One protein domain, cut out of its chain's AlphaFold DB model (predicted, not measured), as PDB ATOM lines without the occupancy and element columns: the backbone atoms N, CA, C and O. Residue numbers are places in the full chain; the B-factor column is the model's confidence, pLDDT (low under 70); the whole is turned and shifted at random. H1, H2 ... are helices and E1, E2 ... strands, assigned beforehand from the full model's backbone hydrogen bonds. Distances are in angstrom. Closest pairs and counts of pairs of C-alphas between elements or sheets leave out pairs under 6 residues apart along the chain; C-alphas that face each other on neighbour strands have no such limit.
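AT A GLANCE: This is residues 224 to 410 of the 513 residues of an uncharacterized protein of Prevotella ruminicola (UniProt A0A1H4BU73). A strongly twisted eight-stranded sheet, curled like part of a barrel, has H2, H3 and H4 over one face, two layers, while H1 packs beside H2 and only grazes the sheet. At one end the hairpin E1 and E2 crosses E7 and E8, making a small, partial sandwich, two sheets face to face. The 187 printed residues hold five named helices and ten named strands, in the order E1 E2 E3 H1 E4 H2 E5 H3 E6 E7 E8 E9 H4 E10 H5, of mixed class. The large sheet runs E8 E7 E6 E5 E4 E3 E10 E9, mixed. The whole is compact, with a radius of gyration of the C-alphas of 15.9 A and spans of 41 by 40 by 27 A.

IN THESE COORDINATES: The large sheet holds E3, residues 241 to 245, E4, 276 to 279, E5, 298 to 303, 16.0 A, E6, 324 to 327, E7, 330 to 335, 16.1 A, E8, 338 to 342, E9, 347 to 349, and E10, 373 to 375. E1, residues 224 to 227, begins at C-alpha 224 (14.959, -94.403, -76.268), and E2 is residues 230 to 233. The helices are H1, 259 to 271, 17.8 A, H2, 286 to 295, 14.3 A, H3, 306 to 316, 15.2 A, H4, 354 to 367, 19.9 A, and H5, 401 to 404, ending at C-alpha 404 (5.002, -76.586, -96.478).

HOW THE PARTS SIT: E4 is parallel to E3, with N 278 and O 243 2.9 A apart, and to E5, with N 300 and O 277 2.8 A apart, within hydrogen-bond range. E3, H1, E4; E4, H2, E5; E5, H3, E6; and E9, H4, E10 are strand-helix-strand units, parallel neighbour strands joined through a helix, with right-handed crossovers. E6, E7 and E8 form a meander, each strand the antiparallel neighbour of the one before; N 332 and O 325 are 2.8 A apart. The closest C-alphas of E1 and E7, Ala 224 and Asn 335, are 5.5 A apart. H1 and H2 touch at Glu 259 and Ala 287, C-alphas 4.4 A apart, at a steep tilt of 40 degrees, the same way. H4 runs along the strands, over E10 and E9, at a height over the sheet of 9.4 A. H5 is not on the sheet. In H1, H2, H3 and H4 every O i to N i+4 pair is within hydrogen-bond range; H5 is too short for one.

THE WHOLE: The C-alphas farthest apart, Asp 228 and Asp 384, are 43.6 A apart. The printed part has no cut. The links E3 to H1 and E10 to H5 are long. Residues 382 to 387 and 398 are under 70 in pLDDT.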
ATOM      1  N   ALA A 224      14.128 -94.681 -75.098       96.94
ATOM      2  CA  ALA A 224      14.959 -94.403 -76.268       96.94
ATOM      3  C   ALA A 224      16.229 -95.251 -76.254       96.94
ATOM      4  O   ALA A 224      16.767 -95.579 -75.198       96.94
ATOM      5  N   GLY A 225      16.733 -95.573 -77.437       95.88
ATOM      6  CA  GLY A 225      17.964 -96.336 -77.577       95.88
ATOM      7  C   GLY A 225      18.546 -96.258 -78.977       95.88
ATOM      8  O   GLY A 225      17.956 -95.681 -79.890       95.88
ATOM      9  N   VAL A 226      19.720 -96.862 -79.129       95.06
ATOM     10  CA  VAL A 226      20.418 -96.992 -80.407       95.06
ATOM     11  C   VAL A 226      20.574 -98.473 -80.710       95.06
ATOM     12  O   VAL A 226      21.115 -99.214 -79.890       95.06
ATOM     13  N   VAL A 227      20.112 -98.906 -81.881       92.75
ATOM     14  CA  VAL A 227      20.298-100.278 -82.381       92.75
ATOM     15  C   VAL A 227      20.833-100.180 -83.803       92.75
ATOM     16  O   VAL A 227      20.233 -99.507 -84.638       92.75
ATOM     17  N   ASP A 228      21.989-100.795 -84.063       89.50
ATOM     18  CA  ASP A 228      22.688-100.749 -85.358       89.50
ATOM     19  C   ASP A 228      22.873 -99.320 -85.907       89.50
ATOM     20  O   ASP A 228      22.655 -99.040 -87.085       89.50
ATOM     21  N   GLY A 229      23.220 -98.384 -85.018       86.12
ATOM     22  CA  GLY A 229      23.420 -96.968 -85.349       86.12
ATOM     23  C   GLY A 229      22.135 -96.172 -85.605       86.12
ATOM     24  O   GLY A 229      22.212 -94.975 -85.866       86.12
ATOM     25  N   LYS A 230      20.954 -96.793 -85.504       89.19
ATOM     26  CA  LYS A 230      19.655 -96.137 -85.703       89.19
ATOM     27  C   LYS A 230      19.018 -95.769 -84.368       89.19
ATOM     28  O   LYS A 230      19.088 -96.538 -83.410       89.19
ATOM     29  N   LEU A 231      18.368 -94.610 -84.327       94.06
ATOM     30  CA  LEU A 231      17.594 -94.148 -83.178       94.06
ATOM     31  C   LEU A 231      16.262 -94.901 -83.092       94.06
ATOM     32  O   LEU A 231      15.511 -94.951 -84.067       94.06
ATOM     33  N   TYR A 232      15.952 -95.416 -81.907       95.31
ATOM     34  CA  TYR A 232      14.667 -96.021 -81.579       95.31
ATOM     35  C   TYR A 232      14.010 -95.300 -80.407       95.31
ATOM     36  O   TYR A 232      14.688 -94.888 -79.465       95.31
ATOM     37  N   LEU A 233      12.683 -95.230 -80.444       95.75
ATOM     38  CA  LEU A 233      11.826 -94.838 -79.334       95.75
ATOM     39  C   LEU A 233      10.690 -95.855 -79.224       95.75
ATOM     40  O   LEU A 233      10.055 -96.191 -80.220       95.75
ATOM     41  N   ASN A 234      10.458 -96.397 -78.031       95.06
ATOM     42  CA  ASN A 234       9.428 -97.408 -77.776       95.06
ATOM     43  C   ASN A 234       9.517 -98.615 -78.728       95.06
ATOM     44  O   ASN A 234       8.500 -99.180 -79.113       95.06
ATOM     45  N   ARG A 235      10.742 -99.033 -79.089       91.94
ATOM     46  CA  ARG A 235      11.032-100.120 -80.051       91.94
ATOM     47  C   ARG A 235      10.641 -99.822 -81.509       91.94
ATOM     48  O   ARG A 235      10.722-100.723 -82.338       91.94
ATOM     49  N   HIS A 236      10.306 -98.577 -81.843       92.38
ATOM     50  CA  HIS A 236      10.087 -98.116 -83.216       92.38
ATOM     51  C   HIS A 236      11.245 -97.222 -83.678       92.38
ATOM     52  O   HIS A 236      11.736 -96.423 -82.876       92.38
ATOM     53  N   PRO A 237      11.714 -97.340 -84.934       92.38
ATOM     54  CA  PRO A 237      12.728 -96.434 -85.454       92.38
ATOM     55  C   PRO A 237      12.147 -95.019 -85.554       92.38
ATOM     56  O   PRO A 237      11.000 -94.834 -85.956       92.38
ATOM     57  N   VAL A 238      12.944 -94.020 -85.187       92.44
ATOM     58  CA  VAL A 238      12.547 -92.608 -85.239       92.44
ATOM     59  C   VAL A 238      13.224 -91.932 -86.412       92.44
ATOM     60  O   VAL A 238      14.419 -92.113 -86.627       92.44
ATOM     61  N   TYR A 239      12.486 -91.081 -87.119       93.75
ATOM     62  CA  TYR A 239      13.008 -90.268 -88.209       93.75
ATOM     63  C   TYR A 239      12.851 -88.785 -87.873       93.75
ATOM     64  O   TYR A 239      11.755 -88.226 -87.903       93.75
ATOM     65  N   LEU A 240      13.965 -88.158 -87.503       96.00
ATOM     66  CA  LEU A 240      14.013 -86.754 -87.109       96.00
ATOM     67  C   LEU A 240      13.774 -85.809 -88.295       96.00
ATOM     68  O   LEU A 240      14.569 -85.744 -89.234       96.00
ATOM     69  N   ARG A 241      12.693 -85.041 -88.190       96.44
ATOM     70  CA  ARG A 241      12.318 -83.921 -89.053       96.44
ATOM     71  C   ARG A 241      12.477 -82.670 -88.211       96.44
ATOM     72  O   ARG A 241      11.558 -82.287 -87.489       96.44
ATOM     73  N   GLY A 242      13.682 -82.115 -88.194       96.19
ATOM     74  CA  GLY A 242      14.039 -81.130 -87.186       96.19
ATOM     75  C   GLY A 242      14.342 -79.746 -87.713       96.19
ATOM     76  O   GLY A 242      14.566 -79.544 -88.904       96.19
ATOM     77  N   CYS A 243      14.411 -78.794 -86.792       95.81
ATOM     78  CA  CYS A 243      14.981 -77.478 -87.031       95.81
ATOM     79  C   CYS A 243      16.040 -77.136 -85.981       95.81
ATOM     80  O   CYS A 243      16.063 -77.695 -84.882       95.81
ATOM     81  N   VAL A 244      16.900 -76.179 -86.318       94.62
ATOM     82  CA  VAL A 244      17.809 -75.561 -85.358       94.62
ATOM     83  C   VAL A 244      17.163 -74.311 -84.773       94.62
ATOM     84  O   VAL A 244      16.784 -73.403 -85.514       94.62
ATOM     85  N   MET A 245      17.067 -74.273 -83.447       92.06
ATOM     86  CA  MET A 245      16.638 -73.115 -82.676       92.06
ATOM     87  C   MET A 245      17.872 -72.376 -82.159       92.06
ATOM     88  O   MET A 245      18.649 -72.917 -81.371       92.06
ATOM     89  N   ASP A 246      18.041 -71.139 -82.612       88.50
ATOM     90  CA  ASP A 246      19.014 -70.208 -82.044       88.50
ATOM     91  C   ASP A 246      18.334 -69.368 -80.954       88.50
ATOM     92  O   ASP A 246      17.105 -69.295 -80.904       88.50
ATOM     93  N   ASP A 247      19.111 -68.749 -80.067       85.62
ATOM     94  CA  ASP A 247      18.580 -67.828 -79.054       85.62
ATOM     95  C   ASP A 247      18.217 -66.482 -79.705       85.62
ATOM     96  O   ASP A 247      18.967 -65.510 -79.660       85.62
ATOM     97  N   TYR A 248      17.104 -66.470 -80.440       83.31
ATOM     98  CA  TYR A 248      16.642 -65.324 -81.217       83.31
ATOM     99  C   TYR A 248      15.132 -65.127 -81.042       83.31
ATOM    100  O   TYR A 248      14.318 -65.799 -81.678       83.31
ATOM    101  N   PHE A 249      14.766 -64.180 -80.175       83.94
ATOM    102  CA  PHE A 249      13.387 -63.923 -79.747       83.94
ATOM    103  C   PHE A 249      13.043 -62.424 -79.815       83.94
ATOM    104  O   PHE A 249      12.793 -61.798 -78.785       83.94
ATOM    105  N   PRO A 250      13.005 -61.816 -81.016       78.50
ATOM    106  CA  PRO A 250      12.915 -60.363 -81.189       78.50
ATOM    107  C   PRO A 250      11.619 -59.748 -80.649       78.50
ATOM    108  O   PRO A 250      11.614 -58.586 -80.260       78.50
ATOM    109  N   LEU A 251      10.514 -60.505 -80.601       79.38
ATOM    110  CA  LEU A 251       9.258 -60.019 -80.013       79.38
ATOM    111  C   LEU A 251       9.381 -59.791 -78.500       79.38
ATOM    112  O   LEU A 251       8.789 -58.855 -77.966       79.38
ATOM    113  N   TRP A 252      10.125 -60.660 -77.819       78.69
ATOM    114  CA  TRP A 252      10.266 -60.647 -76.365       78.69
ATOM    115  C   TRP A 252      11.585 -60.029 -75.899       78.69
ATOM    116  O   TRP A 252      11.766 -59.871 -74.693       78.69
ATOM    117  N   ASP A 253      12.487 -59.697 -76.832       75.06
ATOM    118  CA  ASP A 253      13.864 -59.211 -76.620       75.06
ATOM    119  C   ASP A 253      14.775 -60.201 -75.860       75.06
ATOM    120  O   ASP A 253      15.953 -59.958 -75.618       75.06
ATOM    121  N   ARG A 254      14.220 -61.349 -75.468       80.94
ATOM    122  CA  ARG A 254      14.869 -62.429 -74.728       80.94
ATOM    123  C   ARG A 254      14.059 -63.711 -74.854       80.94
ATOM    124  O   ARG A 254      12.878 -63.686 -75.207       80.94
ATOM    125  N   MET A 255      14.679 -64.822 -74.486       87.69
ATOM    126  CA  MET A 255      14.014 -66.116 -74.425       87.69
ATOM    127  C   MET A 255      12.778 -66.091 -73.504       87.69
ATOM    128  O   MET A 255      12.872 -65.626 -72.361       87.69
ATOM    129  N   PRO A 256      11.622 -66.607 -73.962       91.75
ATOM    130  CA  PRO A 256      10.445 -66.768 -73.117       91.75
ATOM    131  C   PRO A 256      10.721 -67.705 -71.938       91.75
ATOM    132  O   PRO A 256      11.423 -68.707 -72.079       91.75
ATOM    133  N   MET A 257      10.136 -67.401 -70.779       91.94
ATOM    134  CA  MET A 257      10.251 -68.217 -69.559       91.94
ATOM    135  C   MET A 257       8.911 -68.837 -69.140       91.94
ATOM    136  O   MET A 257       8.846 -69.551 -68.144       91.94
ATOM    137  N   ASP A 258       7.831 -68.570 -69.877       93.94
ATOM    138  CA  ASP A 258       6.505 -69.123 -69.620       93.94
ATOM    139  C   ASP A 258       6.155 -70.250 -70.596       93.94
ATOM    140  O   ASP A 258       6.513 -70.242 -71.774       93.94
ATOM    141  N   GLU A 259       5.426 -71.237 -70.082       95.62
ATOM    142  CA  GLU A 259       5.023 -72.416 -70.845       95.62
ATOM    143  C   GLU A 259       4.069 -72.069 -71.995       95.62
ATOM    144  O   GLU A 259       4.152 -72.687 -73.048       95.62
ATOM    145  N   ALA A 260       3.191 -71.073 -71.836       95.88
ATOM    146  CA  ALA A 260       2.190 -70.728 -72.847       95.88
ATOM    147  C   ALA A 260       2.835 -70.248 -74.157       95.88
ATOM    148  O   ALA A 260       2.441 -70.676 -75.243       95.88
ATOM    149  N   THR A 261       3.868 -69.414 -74.055       94.19
ATOM    150  CA  THR A 261       4.640 -68.958 -75.211       94.19
ATOM    151  C   THR A 261       5.385 -70.114 -75.876       94.19
ATOM    152  O   THR A 261       5.348 -70.260 -77.099       94.19
ATOM    153  N   TRP A 262       6.021 -70.983 -75.087       96.56
ATOM    154  CA  TRP A 262       6.700 -72.158 -75.632       96.56
ATOM    155  C   TRP A 262       5.736 -73.167 -76.260       96.56
ATOM    156  O   TRP A 262       6.071 -73.750 -77.287       96.56
ATOM    157  N   MET A 263       4.532 -73.336 -75.709       97.44
ATOM    158  CA  MET A 263       3.467 -74.151 -76.303       97.44
ATOM    159  C   MET A 263       3.097 -73.638 -77.688       97.44
ATOM    160  O   MET A 263       3.005 -74.434 -78.617       97.44
ATOM    161  N   HIS A 264       2.949 -72.320 -77.850       94.38
ATOM    162  CA  HIS A 264       2.702 -71.717 -79.159       94.38
ATOM    163  C   HIS A 264       3.840 -72.020 -80.142       94.38
ATOM    164  O   HIS A 264       3.593 -72.542 -81.225       94.38
ATOM    165  N   ILE A 265       5.094 -71.789 -79.748       94.25
ATOM    166  CA  ILE A 265       6.272 -72.060 -80.592       94.25
ATOM    167  C   ILE A 265       6.342 -73.540 -81.001       94.25
ATOM    168  O   ILE A 265       6.471 -73.854 -82.185       94.25
ATOM    169  N   MET A 266       6.233 -74.460 -80.039       97.19
ATOM    170  CA  MET A 266       6.325 -75.902 -80.286       97.19
ATOM    171  C   MET A 266       5.165 -76.403 -81.149       97.19
ATOM    172  O   MET A 266       5.394 -77.173 -82.083       97.19
ATOM    173  N   GLN A 267       3.941 -75.926 -80.897       96.25
ATOM    174  CA  GLN A 267       2.777 -76.278 -81.707       96.25
ATOM    175  C   GLN A 267       2.953 -75.809 -83.150       96.25
ATOM    176  O   GLN A 267       2.694 -76.576 -84.071       96.25
ATOM    177  N   ARG A 268       3.466 -74.592 -83.362       93.38
ATOM    178  CA  ARG A 268       3.748 -74.079 -84.707       93.38
ATOM    179  C   ARG A 268       4.766 -74.956 -85.430       93.38
ATOM    180  O   ARG A 268       4.522 -75.347 -86.564       93.38
ATOM    181  N   LEU A 269       5.862 -75.344 -84.782       95.25
ATOM    182  CA  LEU A 269       6.840 -76.260 -85.386       95.25
ATOM    183  C   LEU A 269       6.214 -77.617 -85.758       95.25
ATOM    184  O   LEU A 269       6.420 -78.099 -86.874       95.25
ATOM    185  N   SER A 270       5.404 -78.186 -84.863       96.31
ATOM    186  CA  SER A 270       4.649 -79.422 -85.108       96.31
ATOM    187  C   SER A 270       3.664 -79.286 -86.275       96.31
ATOM    188  O   SER A 270       3.573 -80.171 -87.130       96.31
ATOM    189  N   ASP A 271       2.955 -78.161 -86.374       94.25
ATOM    190  CA  ASP A 271       2.009 -77.895 -87.458       94.25
ATOM    191  C   ASP A 271       2.706 -77.893 -88.827       94.25
ATOM    192  O   ASP A 271       2.119 -78.369 -89.804       94.25
ATOM    193  N   TYR A 272       3.955 -77.408 -88.890       94.12
ATOM    194  CA  TYR A 272       4.849 -77.455 -90.060       94.12
ATOM    195  C   TYR A 272       5.482 -78.847 -90.297       94.12
ATOM    196  O   TYR A 272       6.353 -79.010 -91.156       94.12
ATOM    197  N   GLY A 273       5.052 -79.860 -89.539       95.31
ATOM    198  CA  GLY A 273       5.421 -81.266 -89.697       95.31
ATOM    199  C   GLY A 273       6.774 -81.656 -89.107       95.31
ATOM    200  O   GLY A 273       7.266 -82.756 -89.391       95.31
ATOM    201  N   LEU A 274       7.373 -80.774 -88.303       97.62
ATOM    202  CA  LEU A 274       8.594 -81.053 -87.554       97.62
ATOM    203  C   LEU A 274       8.270 -81.850 -86.287       97.62
ATOM    204  O   LEU A 274       7.207 -81.691 -85.704       97.62
ATOM    205  N   ASN A 275       9.209 -82.684 -85.847       98.00
ATOM    206  CA  ASN A 275       9.115 -83.447 -84.597       98.00
ATOM    207  C   ASN A 275      10.342 -83.271 -83.701       98.00
ATOM    208  O   ASN A 275      10.471 -83.933 -82.677       98.00
ATOM    209  N   HIS A 276      11.288 -82.423 -84.108       98.38
ATOM    210  CA  HIS A 276      12.594 -82.336 -83.481       98.38
ATOM    211  C   HIS A 276      13.119 -80.896 -83.437       98.38
ATOM    212  O   HIS A 276      13.034 -80.162 -84.421       98.38
ATOM    213  N   VAL A 277      13.697 -80.492 -82.306       98.31
ATOM    214  CA  VAL A 277      14.346 -79.183 -82.153       98.31
ATOM    215  C   VAL A 277      15.733 -79.360 -81.557       98.31
ATOM    216  O   VAL A 277      15.883 -79.897 -80.458       98.31
ATOM    217  N   ARG A 278      16.746 -78.863 -82.266       97.69
ATOM    218  CA  ARG A 278      18.114 -78.750 -81.760       97.69
ATOM    219  C   ARG A 278      18.370 -77.324 -81.287       97.69
ATOM    220  O   ARG A 278      18.326 -76.406 -82.102       97.69
ATOM    221  N   PHE A 279      18.645 -77.137 -80.000       96.44
ATOM    222  CA  PHE A 279      18.997 -75.831 -79.435       96.44
ATOM    223  C   PHE A 279      20.502 -75.624 -79.554       96.44
ATOM    224  O   PHE A 279      21.281 -76.323 -78.907       96.44
ATOM    225  N   ARG A 280      20.914 -74.699 -80.425       92.25
ATOM    226  CA  ARG A 280      22.329 -74.482 -80.734       92.25
ATOM    227  C   ARG A 280      22.985 -73.638 -79.649       92.25
ATOM    228  O   ARG A 280      22.625 -72.481 -79.470       92.25
ATOM    229  N   GLY A 281      23.980 -74.201 -78.975       91.94
ATOM    230  CA  GLY A 281      24.805 -73.522 -77.980       91.94
ATOM    231  C   GLY A 281      24.175 -73.328 -76.599       91.94
ATOM    232  O   GLY A 281      24.782 -72.649 -75.776       91.94
ATOM    233  N   TYR A 282      22.987 -73.879 -76.318       92.75
ATOM    234  CA  TYR A 282      22.355 -73.728 -75.003       92.75
ATOM    235  C   TYR A 282      21.346 -74.830 -74.656       92.75
ATOM    236  O   TYR A 282      20.799 -75.526 -75.515       92.75
ATOM    237  N   CYS A 283      21.032 -74.918 -73.360       95.31
ATOM    238  CA  CYS A 283      19.867 -75.630 -72.839       95.31
ATOM    239  C   CYS A 283      18.691 -74.657 -72.656       95.31
ATOM    240  O   CYS A 283      18.890 -73.640 -71.986       95.31
ATOM    241  N   PRO A 284      17.483 -74.913 -73.197       96.12
ATOM    242  CA  PRO A 284      16.321 -74.040 -72.998       96.12
ATOM    243  C   PRO A 284      15.771 -74.144 -71.555       96.12
ATOM    244  O   PRO A 284      16.232 -75.001 -70.794       96.12
ATOM    245  N   PRO A 285      14.832 -73.272 -71.131       95.88
ATOM    246  CA  PRO A 285      14.207 -73.351 -69.811       95.88
ATOM    247  C   PRO A 285      13.245 -74.539 -69.693       95.88
ATOM    248  O   PRO A 285      12.754 -75.064 -70.690       95.88
ATOM    249  N   ASP A 286      12.900 -74.885 -68.452       96.88
ATOM    250  CA  ASP A 286      11.880 -75.884 -68.087       96.88
ATOM    251  C   ASP A 286      10.561 -75.710 -68.867       96.88
ATOM    252  O   ASP A 286       9.972 -76.674 -69.349       96.88
ATOM    253  N   ALA A 287      10.138 -74.458 -69.075       97.44
ATOM    254  CA  ALA A 287       8.953 -74.110 -69.856       97.44
ATOM    255  C   ALA A 287       8.981 -74.656 -71.299       97.44
ATOM    256  O   ALA A 287       7.947 -75.084 -71.812       97.44
ATOM    257  N   ALA A 288      10.154 -74.687 -71.941       98.06
ATOM    258  CA  ALA A 288      10.314 -75.237 -73.285       98.06
ATOM    259  C   ALA A 288      10.186 -76.764 -73.294       98.06
ATOM    260  O   ALA A 288       9.560 -77.320 -74.195       98.06
ATOM    261  N   PHE A 289      10.745 -77.437 -72.283       98.62
ATOM    262  CA  PHE A 289      10.602 -78.882 -72.123       98.62
ATOM    263  C   PHE A 289       9.151 -79.274 -71.843       98.62
ATOM    264  O   PHE A 289       8.630 -80.160 -72.509       98.62
ATOM    265  N   LYS A 290       8.459 -78.565 -70.944       98.06
ATOM    266  CA  LYS A 290       7.024 -78.774 -70.680       98.06
ATOM    267  C   LYS A 290       6.171 -78.618 -71.934       98.06
ATOM    268  O   LYS A 290       5.259 -79.410 -72.164       98.06
ATOM    269  N   ALA A 291       6.477 -77.618 -72.758       98.69
ATOM    270  CA  ALA A 291       5.780 -77.437 -74.020       98.69
ATOM    271  C   ALA A 291       6.059 -78.579 -75.010       98.69
ATOM    272  O   ALA A 291       5.138 -79.133 -75.606       98.69
ATOM    273  N   ALA A 292       7.326 -78.970 -75.151       98.81
ATOM    274  CA  ALA A 292       7.733 -80.074 -76.013       98.81
ATOM    275  C   ALA A 292       7.129 -81.417 -75.577       98.81
ATOM    276  O   ALA A 292       6.686 -82.192 -76.421       98.81
ATOM    277  N   ASP A 293       7.058 -81.664 -74.270       98.69
ATOM    278  CA  ASP A 293       6.409 -82.823 -73.661       98.69
ATOM    279  C   ASP A 293       4.936 -82.928 -74.073       98.69
ATOM    280  O   ASP A 293       4.474 -84.006 -74.442       98.69
ATOM    281  N   LYS A 294       4.201 -81.809 -74.035       98.12
ATOM    282  CA  LYS A 294       2.766 -81.757 -74.360       98.12
ATOM    283  C   LYS A 294       2.479 -81.821 -75.858       98.12
ATOM    284  O   LYS A 294       1.436 -82.340 -76.246       98.12
ATOM    285  N   VAL A 295       3.383 -81.300 -76.690       98.50
ATOM    286  CA  VAL A 295       3.241 -81.315 -78.156       98.50
ATOM    287  C   VAL A 295       3.741 -82.628 -78.773       98.50
ATOM    288  O   VAL A 295       3.217 -83.043 -79.799       98.50
ATOM    289  N   GLY A 296       4.716 -83.302 -78.153       98.12
ATOM    290  CA  GLY A 296       5.377 -84.480 -78.731       98.12
ATOM    291  C   GLY A 296       6.639 -84.134 -79.530       98.12
ATOM    292  O   GLY A 296       6.900 -84.714 -80.579       98.12
ATOM    293  N   MET A 297       7.437 -83.173 -79.060       98.50
ATOM    294  CA  MET A 297       8.677 -82.756 -79.729       98.50
ATOM    295  C   MET A 297       9.907 -83.404 -79.086       98.50
ATOM    296  O   MET A 297      10.063 -83.401 -77.867       98.50
ATOM    297  N   TYR A 298      10.833 -83.901 -79.904       98.69
ATOM    298  CA  TYR A 298      12.123 -84.428 -79.460       98.69
ATOM    299  C   TYR A 298      13.164 -83.312 -79.381       98.69
ATOM    300  O   TYR A 298      13.543 -82.722 -80.395       98.69
ATOM    301  N   LEU A 299      13.677 -83.031 -78.188       98.81
ATOM    302  CA  LEU A 299      14.652 -81.970 -77.971       98.81
ATOM    303  C   LEU A 299      16.088 -82.503 -77.983       98.81
ATOM    304  O   LEU A 299      16.374 -83.596 -77.487       98.81
ATOM    305  N   GLN A 300      16.982 -81.681 -78.531       98.38
ATOM    306  CA  GLN A 300      18.435 -81.834 -78.495       98.38
ATOM    307  C   GLN A 300      19.073 -80.531 -78.027       98.38
ATOM    308  O   GLN A 300      19.403 -79.677 -78.854       98.38
ATOM    309  N   PRO A 301      19.226 -80.331 -76.715       98.00
ATOM    310  CA  PRO A 301      19.997 -79.214 -76.216       98.00
ATOM    311  C   PRO A 301      21.502 -79.478 -76.339       98.00
ATOM    312  O   PRO A 301      21.969 -80.616 -76.221       98.00
ATOM    313  N   GLU A 302      22.258 -78.412 -76.579       96.81
ATOM    314  CA  GLU A 302      23.718 -78.448 -76.623       96.81
ATOM    315  C   GLU A 302      24.299 -78.061 -75.266       96.81
ATOM    316  O   GLU A 302      24.019 -76.986 -74.736       96.81
ATOM    317  N   ALA A 303      25.114 -78.956 -74.715       95.81
ATOM    318  CA  ALA A 303      25.862 -78.751 -73.494       95.81
ATOM    319  C   ALA A 303      27.265 -78.210 -73.810       95.81
ATOM    320  O   ALA A 303      27.954 -78.703 -74.706       95.81
ATOM    321  N   ALA A 304      27.720 -77.229 -73.034       93.06
ATOM    322  CA  ALA A 304      29.033 -76.602 -73.194       93.06
ATOM    323  C   ALA A 304      30.180 -77.415 -72.563       93.06
ATOM    324  O   ALA A 304      31.347 -77.241 -72.912       93.06
ATOM    325  N   SER A 305      29.876 -78.294 -71.603       94.88
ATOM    326  CA  SER A 305      30.862 -79.133 -70.913       94.88
ATOM    327  C   SER A 305      30.231 -80.406 -70.341       94.88
ATOM    328  O   SER A 305      29.013 -80.553 -70.295       94.88
ATOM    329  N   VAL A 306      31.053 -81.328 -69.829       95.81
ATOM    330  CA  VAL A 306      30.551 -82.519 -69.116       95.81
ATOM    331  C   VAL A 306      29.768 -82.135 -67.854       95.81
ATOM    332  O   VAL A 306      28.758 -82.761 -67.542       95.81
ATOM    333  N   ALA A 307      30.198 -81.094 -67.132       95.25
ATOM    334  CA  ALA A 307      29.474 -80.602 -65.957       95.25
ATOM    335  C   ALA A 307      28.093 -80.042 -66.342       95.25
ATOM    336  O   ALA A 307      27.104 -80.319 -65.665       95.25
ATOM    337  N   ASP A 308      28.039 -79.334 -67.469       94.62
ATOM    338  CA  ASP A 308      26.827 -78.791 -68.086       94.62
ATOM    339  C   ASP A 308      25.842 -79.906 -68.457       94.62
ATOM    340  O   ASP A 308      24.692 -79.923 -68.025       94.62
ATOM    341  N   MET A 309      26.339 -80.927 -69.159       96.19
ATOM    342  CA  MET A 309      25.578 -82.111 -69.556       96.19
ATOM    343  C   MET A 309      25.032 -82.888 -68.347       96.19
ATOM    344  O   MET A 309      23.879 -83.328 -68.345       96.19
ATOM    345  N   ASN A 310      25.832 -83.028 -67.286       96.06
ATOM    346  CA  ASN A 310      25.394 -83.657 -66.042       96.06
ATOM    347  C   ASN A 310      24.294 -82.836 -65.355       96.06
ATOM    348  O   ASN A 310      23.304 -83.407 -64.907       96.06
ATOM    349  N   ARG A 311      24.429 -81.504 -65.290       95.50
ATOM    350  CA  ARG A 311      23.399 -80.627 -64.713       95.50
ATOM    351  C   ARG A 311      22.113 -80.646 -65.539       95.50
ATOM    352  O   ARG A 311      21.035 -80.734 -64.953       95.50
ATOM    353  N   LEU A 312      22.217 -80.619 -66.866       97.00
ATOM    354  CA  LEU A 312      21.098 -80.726 -67.804       97.00
ATOM    355  C   LEU A 312      20.300 -82.002 -67.558       97.00
ATOM    356  O   LEU A 312      19.106 -81.936 -67.277       97.00
ATOM    357  N   THR A 313      20.960 -83.157 -67.627       96.38
ATOM    358  CA  THR A 313      20.296 -84.460 -67.482       96.38
ATOM    359  C   THR A 313      19.772 -84.700 -66.068       96.38
ATOM    360  O   THR A 313      18.784 -85.405 -65.888       96.38
ATOM    361  N   ASP A 314      20.393 -84.098 -65.054       94.94
ATOM    362  CA  ASP A 314      19.914 -84.165 -63.677       94.94
ATOM    363  C   ASP A 314      18.688 -83.277 -63.415       94.94
ATOM    364  O   ASP A 314      17.830 -83.650 -62.618       94.94
ATOM    365  N   THR A 315      18.609 -82.122 -64.082       95.38
ATOM    366  CA  THR A 315      17.517 -81.148 -63.921       95.38
ATOM    367  C   THR A 315      16.314 -81.527 -64.781       95.38
ATOM    368  O   THR A 315      15.194 -81.624 -64.286       95.38
ATOM    369  N   TYR A 316      16.554 -81.797 -66.063       96.88
ATOM    370  CA  TYR A 316      15.521 -81.955 -67.087       96.88
ATOM    371  C   TYR A 316      15.330 -83.407 -67.543       96.88
ATOM    372  O   TYR A 316      14.501 -83.675 -68.403       96.88
ATOM    373  N   GLY A 317      16.046 -84.369 -66.952       96.12
ATOM    374  CA  GLY A 317      15.953 -85.791 -67.312       96.12
ATOM    375  C   GLY A 317      14.587 -86.443 -67.098       96.12
ATOM    376  O   GLY A 317      14.334 -87.520 -67.629       96.12
ATOM    377  N   HIS A 318      13.706 -85.797 -66.331       95.12
ATOM    378  CA  HIS A 318      12.327 -86.235 -66.130       95.12
ATOM    379  C   HIS A 318      11.416 -85.910 -67.329       95.12
ATOM    380  O   HIS A 318      10.384 -86.559 -67.501       95.12
ATOM    381  N   HIS A 319      11.810 -84.957 -68.182       98.00
ATOM    382  CA  HIS A 319      11.062 -84.604 -69.382       98.00
ATOM    383  C   HIS A 319      11.226 -85.683 -70.453       98.00
ATOM    384  O   HIS A 319      12.347 -85.920 -70.925       98.00
ATOM    385  N   PRO A 320      10.141 -86.348 -70.888       98.25
ATOM    386  CA  PRO A 320      10.236 -87.362 -71.928       98.25
ATOM    387  C   PRO A 320      10.758 -86.797 -73.258       98.25
ATOM    388  O   PRO A 320      11.420 -87.548 -73.983       98.25
ATOM    389  N   SER A 321      10.566 -85.496 -73.517       98.69
ATOM    390  CA  SER A 321      11.085 -84.775 -74.685       98.69
ATOM    391  C   SER A 321      12.609 -84.658 -74.760       98.69
ATOM    392  O   SER A 321      13.136 -84.465 -75.856       98.69
ATOM    393  N   LEU A 322      13.354 -84.832 -73.659       98.62
ATOM    394  CA  LEU A 322      14.821 -84.849 -73.690       98.62
ATOM    395  C   LEU A 322      15.343 -86.158 -74.306       98.62
ATOM    396  O   LEU A 322      15.720 -87.085 -73.595       98.62
ATOM    397  N   VAL A 323      15.357 -86.272 -75.632       98.44
ATOM    398  CA  VAL A 323      15.758 -87.514 -76.324       98.44
ATOM    399  C   VAL A 323      17.234 -87.507 -76.699       98.44
ATOM    400  O   VAL A 323      17.882 -88.554 -76.671       98.44
ATOM    401  N   LEU A 324      17.776 -86.340 -77.035       98.38
ATOM    402  CA  LEU A 324      19.144 -86.181 -77.509       98.38
ATOM    403  C   LEU A 324      19.869 -85.116 -76.685       98.38
ATOM    404  O   LEU A 324      19.259 -84.175 -76.186       98.38
ATOM    405  N   VAL A 325      21.185 -85.246 -76.571       98.19
ATOM    406  CA  VAL A 325      22.074 -84.218 -76.018       98.19
ATOM    407  C   VAL A 325      23.314 -84.147 -76.892       98.19
ATOM    408  O   VAL A 325      23.832 -85.181 -77.313       98.19
ATOM    409  N   THR A 326      23.804 -82.942 -77.155       96.88
ATOM    410  CA  THR A 326      25.066 -82.745 -77.873       96.88
ATOM    411  C   THR A 326      26.108 -82.132 -76.956       96.88
ATOM    412  O   THR A 326      25.799 -81.228 -76.188       96.88
ATOM    413  N   LEU A 327      27.344 -82.617 -77.049       96.50
ATOM    414  CA  LEU A 327      28.509 -82.055 -76.373       96.50
ATOM    415  C   LEU A 327      29.634 -81.928 -77.403       96.50
ATOM    416  O   LEU A 327      30.161 -82.927 -77.889       96.50
ATOM    417  N   GLY A 328      29.991 -80.693 -77.760       91.88
ATOM    418  CA  GLY A 328      30.923 -80.445 -78.859       91.88
ATOM    419  C   GLY A 328      30.364 -80.952 -80.194       91.88
ATOM    420  O   GLY A 328      29.340 -80.463 -80.661       91.88
ATOM    421  N   GLN A 329      31.046 -81.916 -80.818       89.25
ATOM    422  CA  GLN A 329      30.603 -82.546 -82.073       89.25
ATOM    423  C   GLN A 329      29.833 -83.856 -81.845       89.25
ATOM    424  O   GLN A 329      29.224 -84.382 -82.776       89.25
ATOM    425  N   ASP A 330      29.841 -84.376 -80.617       95.19
ATOM    426  CA  ASP A 330      29.252 -85.668 -80.299       95.19
ATOM    427  C   ASP A 330      27.775 -85.522 -79.949       95.19
ATOM    428  O   ASP A 330      27.362 -84.585 -79.261       95.19
ATOM    429  N   THR A 331      26.970 -86.479 -80.403       95.94
ATOM    430  CA  THR A 331      25.543 -86.565 -80.082       95.94
ATOM    431  C   THR A 331      25.266 -87.854 -79.326       95.94
ATOM    432  O   THR A 331      25.793 -88.916 -79.655       95.94
ATOM    433  N   TYR A 332      24.422 -87.754 -78.308       97.75
ATOM    434  CA  TYR A 332      24.062 -88.842 -77.416       97.75
ATOM    435  C   TYR A 332      22.546 -88.984 -77.364       97.75
ATOM    436  O   TYR A 332      21.836 -87.988 -77.251       97.75
ATOM    437  N   VAL A 333      22.051 -90.219 -77.392       98.25
ATOM    438  CA  VAL A 333      20.673 -90.543 -77.011       98.25
ATOM    439  C   VAL A 333      20.604 -90.608 -75.495       98.25
ATOM    440  O   VAL A 333      21.317 -91.403 -74.877       98.25
ATOM    441  N   TYR A 334      19.749 -89.782 -74.903       98.19
ATOM    442  CA  TYR A 334      19.462 -89.807 -73.480       98.19
ATOM    443  C   TYR A 334      18.282 -90.737 -73.195       98.19
ATOM    444  O   TYR A 334      17.177 -90.552 -73.714       98.19
ATOM    445  N   ASN A 335      18.500 -91.717 -72.327       96.81
ATOM    446  CA  ASN A 335      17.439 -92.539 -71.771       96.81
ATOM    447  C   ASN A 335      17.762 -92.892 -70.326       96.81
ATOM    448  O   ASN A 335      18.736 -93.592 -70.070       96.81
ATOM    449  N   ASP A 336      16.932 -92.422 -69.402       92.06
ATOM    450  CA  ASP A 336      17.008 -92.779 -67.988       92.06
ATOM    451  C   ASP A 336      18.439 -92.733 -67.407       92.06
ATOM    452  O   ASP A 336      19.009 -93.736 -66.977       92.06
ATOM    453  N   ARG A 337      19.058 -91.543 -67.449       91.69
ATOM    454  CA  ARG A 337      20.442 -91.271 -66.995       91.69
ATOM    455  C   ARG A 337      21.557 -91.922 -67.818       91.69
ATOM    456  O   ARG A 337      22.726 -91.673 -67.529       91.69
ATOM    457  N   VAL A 338      21.231 -92.709 -68.836       95.81
ATOM    458  CA  VAL A 338      22.208 -93.267 -69.769       95.81
ATOM    459  C   VAL A 338      22.308 -92.362 -70.991       95.81
ATOM    460  O   VAL A 338      21.301 -91.997 -71.595       95.81
ATOM    461  N   LEU A 339      23.540 -92.014 -71.356       96.81
ATOM    462  CA  LEU A 339      23.875 -91.305 -72.587       96.81
ATOM    463  C   LEU A 339      24.576 -92.289 -73.519       96.81
ATOM    464  O   LEU A 339      25.697 -92.716 -73.251       96.81
ATOM    465  N   THR A 340      23.903 -92.670 -74.600       97.50
ATOM    466  CA  THR A 340      24.444 -93.605 -75.595       97.50
ATOM    467  C   THR A 340      24.913 -92.817 -76.816       97.50
ATOM    468  O   THR A 340      24.079 -92.143 -77.421       97.50
ATOM    469  N   PRO A 341      26.202 -92.869 -77.201       96.19
ATOM    470  CA  PRO A 341      26.680 -92.188 -78.400       96.19
ATOM    471  C   PRO A 341      25.902 -92.621 -79.646       96.19
ATOM    472  O   PRO A 341      25.600 -93.805 -79.818       96.19
ATOM    473  N   VAL A 342      25.598 -91.672 -80.527       95.00
ATOM    474  CA  VAL A 342      24.929 -91.935 -81.801       95.00
ATOM    475  C   VAL A 342      25.490 -91.041 -82.900       95.00
ATOM    476  O   VAL A 342      25.693 -89.843 -82.714       95.00
ATOM    477  N   THR A 343      25.709 -91.619 -84.078       91.81
ATOM    478  CA  THR A 343      26.032 -90.860 -85.288       91.81
ATOM    479  C   THR A 343      24.775 -90.749 -86.133       91.81
ATOM    480  O   THR A 343      24.399 -91.683 -86.837       91.81
ATOM    481  N   LEU A 344      24.113 -89.599 -86.054       86.25
ATOM    482  CA  LEU A 344      22.966 -89.291 -86.898       86.25
ATOM    483  C   LEU A 344      23.478 -88.551 -88.135       86.25
ATOM    484  O   LEU A 344      24.079 -87.487 -88.004       86.25
ATOM    485  N   ASN A 345      23.228 -89.075 -89.338       85.31
ATOM    486  CA  ASN A 345      23.559 -88.376 -90.584       85.31
ATOM    487  C   ASN A 345      22.581 -87.210 -90.846       85.31
ATOM    488  O   ASN A 345      21.881 -87.186 -91.849       85.31
ATOM    489  N   GLN A 346      22.427 -86.274 -89.911       84.25
ATOM    490  CA  GLN A 346      21.469 -85.173 -90.026       84.25
ATOM    491  C   GLN A 346      21.953 -84.157 -91.064       84.25
ATOM    492  O   GLN A 346      22.781 -83.295 -90.767       84.25
ATOM    493  N   CYS A 347      21.413 -84.222 -92.280       90.25
ATOM    494  CA  CYS A 347      21.711 -83.216 -93.290       90.25
ATOM    495  C   CYS A 347      21.111 -81.869 -92.873       90.25
ATOM    496  O   CYS A 347      19.903 -81.755 -92.649       90.25
ATOM    497  N   VAL A 348      21.954 -80.838 -92.791       93.75
ATOM    498  CA  VAL A 348      21.507 -79.471 -92.519       93.75
ATOM    499  C   VAL A 348      21.071 -78.818 -93.828       93.75
ATOM    500  O   VAL A 348      21.834 -78.762 -94.792       93.75
ATOM    501  N   ILE A 349      19.841 -78.319 -93.860       94.69
ATOM    502  CA  ILE A 349      19.226 -77.673 -95.015       94.69
ATOM    503  C   ILE A 349      18.973 -76.211 -94.656       94.69
ATOM    504  O   ILE A 349      18.297 -75.908 -93.672       94.69
ATOM    505  N   ALA A 350      19.504 -75.312 -95.475       90.75
ATOM    506  CA  ALA A 350      19.239 -73.882 -95.417       90.75
ATOM    507  C   ALA A 350      18.669 -73.432 -96.761       90.75
ATOM    508  O   ALA A 350      19.073 -73.942 -97.811       90.75
ATOM    509  N   GLY A 351      17.755 -72.471 -96.739       84.00
ATOM    510  CA  GLY A 351      17.173 -71.914 -97.950       84.00
ATOM    511  C   GLY A 351      16.616 -70.510 -97.715       84.00
ATOM    512  O   GLY A 351      16.140 -70.242 -96.615       84.00
ATOM    513  N   PRO A 352      16.660 -69.622 -98.726       82.62
ATOM    514  CA  PRO A 352      16.102 -68.268 -98.636       82.62
ATOM    515  C   PRO A 352      14.566 -68.227 -98.766       82.62
ATOM    516  O   PRO A 352      13.940 -67.177 -98.618       82.62
ATOM    517  N   ASP A 353      13.942 -69.352 -99.126       85.00
ATOM    518  CA  ASP A 353      12.501 -69.469 -99.300       85.00
ATOM    519  C   ASP A 353      12.013 -70.923 -99.178       85.00
ATOM    520  O   ASP A 353      12.786 -71.878 -99.068       85.00
ATOM    521  N   MET A 354      10.688 -71.086 -99.223       88.94
ATOM    522  CA  MET A 354      10.015 -72.380 -99.143       88.94
ATOM    523  C   MET A 354      10.437 -73.357-100.255       88.94
ATOM    524  O   MET A 354      10.487 -74.562-100.008       88.94
ATOM    525  N   LEU A 355      10.730 -72.873-101.467       90.56
ATOM    526  CA  LEU A 355      11.102 -73.739-102.588       90.56
ATOM    527  C   LEU A 355      12.485 -74.356-102.359       90.56
ATOM    528  O   LEU A 355      12.660 -75.551-102.596       90.56
ATOM    529  N   ALA A 356      13.435 -73.576-101.846       92.44
ATOM    530  CA  ALA A 356      14.758 -74.069-101.491       92.44
ATOM    531  C   ALA A 356      14.696 -75.130-100.380       92.44
ATOM    532  O   ALA A 356      15.353 -76.168-100.491       92.44
ATOM    533  N   TYR A 357      13.858 -74.932 -99.353       94.31
ATOM    534  CA  TYR A 357      13.627 -75.957 -98.328       94.31
ATOM    535  C   TYR A 357      12.998 -77.225 -98.909       94.31
ATOM    536  O   TYR A 357      13.491 -78.317 -98.635       94.31
ATOM    537  N   LYS A 358      11.967 -77.090 -99.756       95.19
ATOM    538  CA  LYS A 358      11.337 -78.221-100.454       95.19
ATOM    539  C   LYS A 358      12.361 -79.032-101.239       95.19
ATOM    540  O   LYS A 358      12.489 -80.231-101.021       95.19
ATOM    541  N   GLN A 359      13.131 -78.381-102.108       95.00
ATOM    542  CA  GLN A 359      14.149 -79.045-102.923       95.00
ATOM    543  C   GLN A 359      15.245 -79.689-102.066       95.00
ATOM    544  O   GLN A 359      15.709 -80.782-102.381       95.00
ATOM    545  N   GLY A 360      15.653 -79.028-100.979       95.44
ATOM    546  CA  GLY A 360      16.624 -79.564-100.033       95.44
ATOM    547  C   GLY A 360      16.137 -80.845 -99.360       95.44
ATOM    548  O   GLY A 360      16.861 -81.839 -99.375       95.44
ATOM    549  N   ILE A 361      14.914 -80.835 -98.818       95.56
ATOM    550  CA  ILE A 361      14.326 -81.991 -98.126       95.56
ATOM    551  C   ILE A 361      14.120 -83.138 -99.113       95.56
ATOM    552  O   ILE A 361      14.580 -84.248 -98.865       95.56
ATOM    553  N   GLU A 362      13.507 -82.869-100.267       95.81
ATOM    554  CA  GLU A 362      13.268 -83.895-101.287       95.81
ATOM    555  C   GLU A 362      14.566 -84.532-101.772       95.81
ATOM    556  O   GLU A 362      14.623 -85.747-101.919       95.81
ATOM    557  N   ARG A 363      15.624 -83.737-101.970       94.12
ATOM    558  CA  ARG A 363      16.940 -84.250-102.364       94.12
ATOM    559  C   ARG A 363      17.543 -85.161-101.298       94.12
ATOM    560  O   ARG A 363      18.067 -86.204-101.663       94.12
ATOM    561  N   VAL A 364      17.478 -84.775-100.020       93.62
ATOM    562  CA  VAL A 364      17.990 -85.600 -98.909       93.62
ATOM    563  C   VAL A 364      17.227 -86.922 -98.836       93.62
ATOM    564  O   VAL A 364      17.841 -87.983 -98.815       93.62
ATOM    565  N   LEU A 365      15.895 -86.877 -98.881       93.50
ATOM    566  CA  LEU A 365      15.074 -88.085 -98.796       93.50
ATOM    567  C   LEU A 365      15.236 -88.994-100.030       93.50
ATOM    568  O   LEU A 365      15.282 -90.214 -99.894       93.50
ATOM    569  N   LEU A 366      15.358 -88.419-101.233       93.12
ATOM    570  CA  LEU A 366      15.541 -89.168-102.484       93.12
ATOM    571  C   LEU A 366      16.964 -89.692-102.702       93.12
ATOM    572  O   LEU A 366      17.138 -90.551-103.574       93.12
ATOM    573  N   SER A 367      17.974 -89.176-101.993       90.06
ATOM    574  CA  SER A 367      19.328 -89.731-102.084       90.06
ATOM    575  C   SER A 367      19.436 -91.052-101.328       90.06
ATOM    576  O   SER A 367      20.176 -91.936-101.748       90.06
ATOM    577  N   GLY A 368      18.657 -91.208-100.252       83.94
ATOM    578  CA  GLY A 368      18.719 -92.369 -99.365       83.94
ATOM    579  C   GLY A 368      19.919 -92.349 -98.413       83.94
ATOM    580  O   GLY A 368      20.030 -93.236 -97.573       83.94
ATOM    581  N   ASP A 369      20.788 -91.333 -98.496       81.81
ATOM    582  CA  ASP A 369      21.962 -91.194 -97.620       81.81
ATOM    583  C   ASP A 369      21.559 -90.849 -96.187       81.81
ATOM    584  O   ASP A 369      22.267 -91.165 -95.227       81.81
ATOM    585  N   SER A 370      20.423 -90.167 -96.035       84.69
ATOM    586  CA  SER A 370      19.867 -89.836 -94.739       84.69
ATOM    587  C   SER A 370      18.351 -89.889 -94.720       84.69
ATOM    588  O   SER A 370      17.652 -89.563 -95.675       84.69
ATOM    589  N   VAL A 371      17.867 -90.261 -93.545       87.19
ATOM    590  CA  VAL A 371      16.461 -90.323 -93.162       87.19
ATOM    591  C   VAL A 371      16.090 -89.208 -92.177       87.19
ATOM    592  O   VAL A 371      14.951 -89.128 -91.713       87.19
ATOM    593  N   HIS A 372      17.072 -88.365 -91.844       92.19
ATOM    594  CA  HIS A 372      16.989 -87.260 -90.903       92.19
ATOM    595  C   HIS A 372      17.388 -85.953 -91.582       92.19
ATOM    596  O   HIS A 372      18.356 -85.908 -92.342       92.19
ATOM    597  N   TYR A 373      16.724 -84.858 -91.233       94.94
ATOM    598  CA  TYR A 373      17.143 -83.531 -91.677       94.94
ATOM    599  C   TYR A 373      16.962 -82.482 -90.583       94.94
ATOM    600  O   TYR A 373      16.093 -82.599 -89.719       94.94
ATOM    601  N   LEU A 374      17.798 -81.445 -90.645       95.69
ATOM    602  CA  LEU A 374      17.729 -80.264 -89.793       95.69
ATOM    603  C   LEU A 374      17.587 -79.013 -90.654       95.69
ATOM    604  O   LEU A 374      18.466 -78.696 -91.451       95.69
ATOM    605  N   LEU A 375      16.506 -78.270 -90.467       95.25
ATOM    606  CA  LEU A 375      16.291 -76.985 -91.120       95.25
ATOM    607  C   LEU A 375      16.954 -75.878 -90.293       95.25
ATOM    608  O   LEU A 375      16.678 -75.741 -89.104       95.25
ATOM    609  N   THR A 376      17.828 -75.077 -90.898       92.00
ATOM    610  CA  THR A 376      18.458 -73.920 -90.238       92.00
ATOM    611  C   THR A 376      18.049 -72.631 -90.935       92.00
ATOM    612  O   THR A 376      17.947 -72.605 -92.155       92.00
ATOM    613  N   GLY A 377      17.848 -71.555 -90.169       85.62
ATOM    614  CA  GLY A 377      17.351 -70.286 -90.717       85.62
ATOM    615  C   GLY A 377      15.868 -70.327 -91.095       85.62
ATOM    616  O   GLY A 377      15.428 -69.565 -91.949       85.62
ATOM    617  N   ILE A 378      15.092 -71.234 -90.487       85.06
ATOM    618  CA  ILE A 378      13.657 -71.352 -90.772       85.06
ATOM    619  C   ILE A 378      12.876 -70.128 -90.269       85.06
ATOM    620  O   ILE A 378      11.909 -69.728 -90.914       85.06
ATOM    621  N   CYS A 379      13.318 -69.508 -89.172       81.00
ATOM    622  CA  CYS A 379      12.792 -68.242 -88.668       81.00
ATOM    623  C   CYS A 379      13.508 -67.068 -89.335       81.00
ATOM    624  O   CYS A 379      14.740 -67.010 -89.324       81.00
ATOM    625  N   ASP A 380      12.736 -66.123 -89.862       72.69
ATOM    626  CA  ASP A 380      13.257 -64.870 -90.399       72.69
ATOM    627  C   ASP A 380      13.899 -64.018 -89.288       72.69
ATOM    628  O   ASP A 380      13.242 -63.652 -88.314       72.69
ATOM    629  N   ARG A 381      15.193 -63.705 -89.435       71.44
ATOM    630  CA  ARG A 381      15.980 -62.925 -88.458       71.44
ATOM    631  C   ARG A 381      16.237 -61.487 -88.843       71.44
ATOM    632  O   ARG A 381      16.652 -60.688 -88.008       71.44
ATOM    633  N   GLN A 382      16.099 -61.175 -90.117       63.22
ATOM    634  CA  GLN A 382      16.398 -59.842 -90.619       63.22
ATOM    635  C   GLN A 382      15.116 -59.018 -90.735       63.22
ATOM    636  O   GLN A 382      15.183 -57.839 -91.076       63.22
ATOM    637  N   ASN A 383      13.963 -59.632 -90.422       60.25
ATOM    638  CA  ASN A 383      12.643 -59.063 -90.664       60.25
ATOM    639  C   ASN A 383      12.514 -58.629 -92.141       60.25
ATOM    640  O   ASN A 383      11.834 -57.657 -92.469       60.25
ATOM    641  N   ASP A 384      13.260 -59.329 -93.005       55.53
ATOM    642  CA  ASP A 384      13.401 -59.127 -94.446       55.53
ATOM    643  C   ASP A 384      12.672 -60.226 -95.232       55.53
ATOM    644  O   ASP A 384      12.720 -60.269 -96.463       55.53
ATOM    645  N   PHE A 385      11.966 -61.101 -94.514       54.22
ATOM    646  CA  PHE A 385      11.185 -62.218 -95.012       54.22
ATOM    647  C   PHE A 385      12.032 -63.315 -95.681       54.22
ATOM    648  O   PHE A 385      11.536 -64.028 -96.561       54.22
ATOM    649  N   SER A 386      13.297 -63.484 -95.273       56.56
ATOM    650  CA  SER A 386      14.203 -64.549 -95.753       56.56
ATOM    651  C   SER A 386      13.932 -65.942 -95.152       56.56
ATOM    652  O   SER A 386      14.435 -66.940 -95.668       56.56
ATOM    653  N   GLY A 387      13.109 -66.034 -94.098       65.88
ATOM    654  CA  GLY A 387      12.670 -67.284 -93.461       65.88
ATOM    655  C   GLY A 387      11.285 -67.779 -93.910       65.88
ATOM    656  O   GLY A 387      10.539 -67.098 -94.614       65.88
ATOM    657  N   VAL A 388      10.933 -68.999 -93.497       79.06
ATOM    658  CA  VAL A 388       9.611 -69.628 -93.716       79.06
ATOM    659  C   VAL A 388       8.632 -69.214 -92.618       79.06
ATOM    660  O   VAL A 388       7.470 -68.929 -92.913       79.06
ATOM    661  N   LEU A 389       9.130 -69.174 -91.380       83.25
ATOM    662  CA  LEU A 389       8.427 -68.738 -90.180       83.25
ATOM    663  C   LEU A 389       8.769 -67.282 -89.873       83.25
ATOM    664  O   LEU A 389       9.915 -66.852 -90.048       83.25
ATOM    665  N   HIS A 390       7.790 -66.536 -89.382       80.31
ATOM    666  CA  HIS A 390       7.984 -65.154 -88.972       80.31
ATOM    667  C   HIS A 390       8.833 -65.081 -87.691       80.31
ATOM    668  O   HIS A 390       8.608 -65.829 -86.738       80.31
ATOM    669  N   GLY A 391       9.796 -64.154 -87.626       75.56
ATOM    670  CA  GLY A 391      10.736 -64.038 -86.496       75.56
ATOM    671  C   GLY A 391      10.087 -63.728 -85.143       75.56
ATOM    672  O   GLY A 391      10.669 -63.991 -84.093       75.56
ATOM    673  N   ARG A 392       8.862 -63.194 -85.152       79.62
ATOM    674  CA  ARG A 392       8.068 -62.928 -83.939       79.62
ATOM    675  C   ARG A 392       7.196 -64.102 -83.499       79.62
ATOM    676  O   ARG A 392       6.500 -63.959 -82.500       79.62
ATOM    677  N   TRP A 393       7.210 -65.219 -84.232       79.00
ATOM    678  CA  TRP A 393       6.348 -66.375 -83.974       79.00
ATOM    679  C   TRP A 393       4.857 -66.016 -83.939       79.00
ATOM    680  O   TRP A 393       4.117 -66.521 -83.107       79.00
ATOM    681  N   ASP A 394       4.403 -65.125 -84.817       73.81
ATOM    682  CA  ASP A 394       2.983 -64.785 -84.949       73.81
ATOM    683  C   ASP A 394       2.329 -65.603 -86.088       73.81
ATOM    684  O   ASP A 394       2.940 -66.493 -86.689       73.81
ATOM    685  N   ASP A 395       1.055 -65.338 -86.374       70.94
ATOM    686  CA  ASP A 395       0.307 -66.042 -87.424       70.94
ATOM    687  C   ASP A 395       0.581 -65.486 -88.837       70.94
ATOM    688  O   ASP A 395      -0.145 -65.803 -89.781       70.94
ATOM    689  N   THR A 396       1.616 -64.650 -89.012       75.06
ATOM    690  CA  THR A 396       1.924 -63.965 -90.282       75.06
ATOM    691  C   THR A 396       3.047 -64.628 -91.088       75.06
ATOM    692  O   THR A 396       3.795 -63.965 -91.806       75.06
ATOM    693  N   ASP A 397       3.158 -65.956 -91.002       76.50
ATOM    694  CA  ASP A 397       4.183 -66.726 -91.717       76.50
ATOM    695  C   ASP A 397       4.116 -66.569 -93.243       76.50
ATOM    696  O   ASP A 397       3.046 -66.529 -93.859       76.50
ATOM    697  N   LYS A 398       5.295 -66.572 -93.876       67.81
ATOM    698  CA  LYS A 398       5.449 -66.449 -95.333       67.81
ATOM    699  C   LYS A 398       4.981 -67.700 -96.067       67.81
ATOM    700  O   LYS A 398       4.375 -67.610 -97.133       67.81
ATOM    701  N   ALA A 399       5.325 -68.873 -95.541       75.06
ATOM    702  CA  ALA A 399       5.000 -70.134 -96.187       75.06
ATOM    703  C   ALA A 399       3.611 -70.603 -95.754       75.06
ATOM    704  O   ALA A 399       3.418 -70.895 -94.572       75.06
ATOM    705  N   PRO A 400       2.651 -70.764 -96.683       85.12
ATOM    706  CA  PRO A 400       1.355 -71.316 -96.333       85.12
ATOM    707  C   PRO A 400       1.536 -72.724 -95.764       85.12
ATOM    708  O   PRO A 400       2.052 -73.609 -96.449       85.12
ATOM    709  N   LEU A 401       1.057 -72.950 -94.542       88.25
ATOM    710  CA  LEU A 401       1.194 -74.216 -93.814       88.25
ATOM    711  C   LEU A 401       0.870 -75.449 -94.673       88.25
ATOM    712  O   LEU A 401       1.612 -76.427 -94.718       88.25
ATOM    713  N   ARG A 402      -0.232 -75.381 -95.435       88.94
ATOM    714  CA  ARG A 402      -0.678 -76.469 -96.325       88.94
ATOM    715  C   ARG A 402       0.282 -76.765 -97.478       88.94
ATOM    716  O   ARG A 402       0.201 -77.852 -98.036       88.94
ATOM    717  N   GLN A 403       1.101 -75.803 -97.897       91.31
ATOM    718  CA  GLN A 403       2.114 -75.994 -98.937       91.31
ATOM    719  C   GLN A 403       3.399 -76.561 -98.337       91.31
ATOM    720  O   GLN A 403       3.952 -77.498 -98.899       91.31
ATOM    721  N   PHE A 404       3.820 -76.066 -97.171       92.75
ATOM    722  CA  PHE A 404       5.002 -76.586 -96.478       92.75
ATOM    723  C   PHE A 404       4.846 -78.067 -96.096       92.75
ATOM    724  O   PHE A 404       5.707 -78.904 -96.367       92.75
ATOM    725  N   ASN A 405       3.662 -78.421 -95.597       93.88
ATOM    726  CA  ASN A 405       3.290 -79.788 -95.237       93.88
ATOM    727  C   ASN A 405       3.231 -80.774 -96.415       93.88
ATOM    728  O   ASN A 405       3.012 -81.963 -96.200       93.88
ATOM    729  N   GLN A 406       3.405 -80.318 -97.657       95.81
ATOM    730  CA  GLN A 406       3.495 -81.226 -98.802       95.81
ATOM    731  C   GLN A 406       4.827 -81.973 -98.861       95.81
ATOM    732  O   GLN A 406       4.891 -83.054 -99.441       95.81
ATOM    733  N   PHE A 407       5.879 -81.402 -98.273       95.00
ATOM    734  CA  PHE A 407       7.237 -81.942 -98.334       95.00
ATOM    735  C   PHE A 407       7.894 -82.122 -96.957       95.00
ATOM    736  O   PHE A 407       8.964 -82.712 -96.879       95.00
ATOM    737  N   CYS A 408       7.268 -81.652 -95.874       95.44
ATOM    738  CA  CYS A 408       7.750 -81.829 -94.504       95.44
ATOM    739  C   CYS A 408       6.631 -82.397 -93.622       95.44
ATOM    740  O   CYS A 408       5.849 -81.635 -93.068       95.44
ATOM    741  N   ARG A 409       6.517 -83.731 -93.531       94.88
ATOM    742  CA  ARG A 409       5.611 -84.480 -92.632       94.88
ATOM    743  C   ARG A 409       6.120 -85.908 -92.419       94.88
ATOM    744  O   ARG A 409       7.060 -86.337 -93.075       94.88
ATOM    745  N   ALA A 410       5.446 -86.670 -91.555       94.56
ATOM    746  CA  ALA A 410       5.700 -88.100 -91.367       94.56
ATOM    747  C   ALA A 410       5.387 -88.962 -92.609       94.56
ATOM    748  O   ALA A 410       5.914 -90.062 -92.726       94.56
TER     749      ALA A 410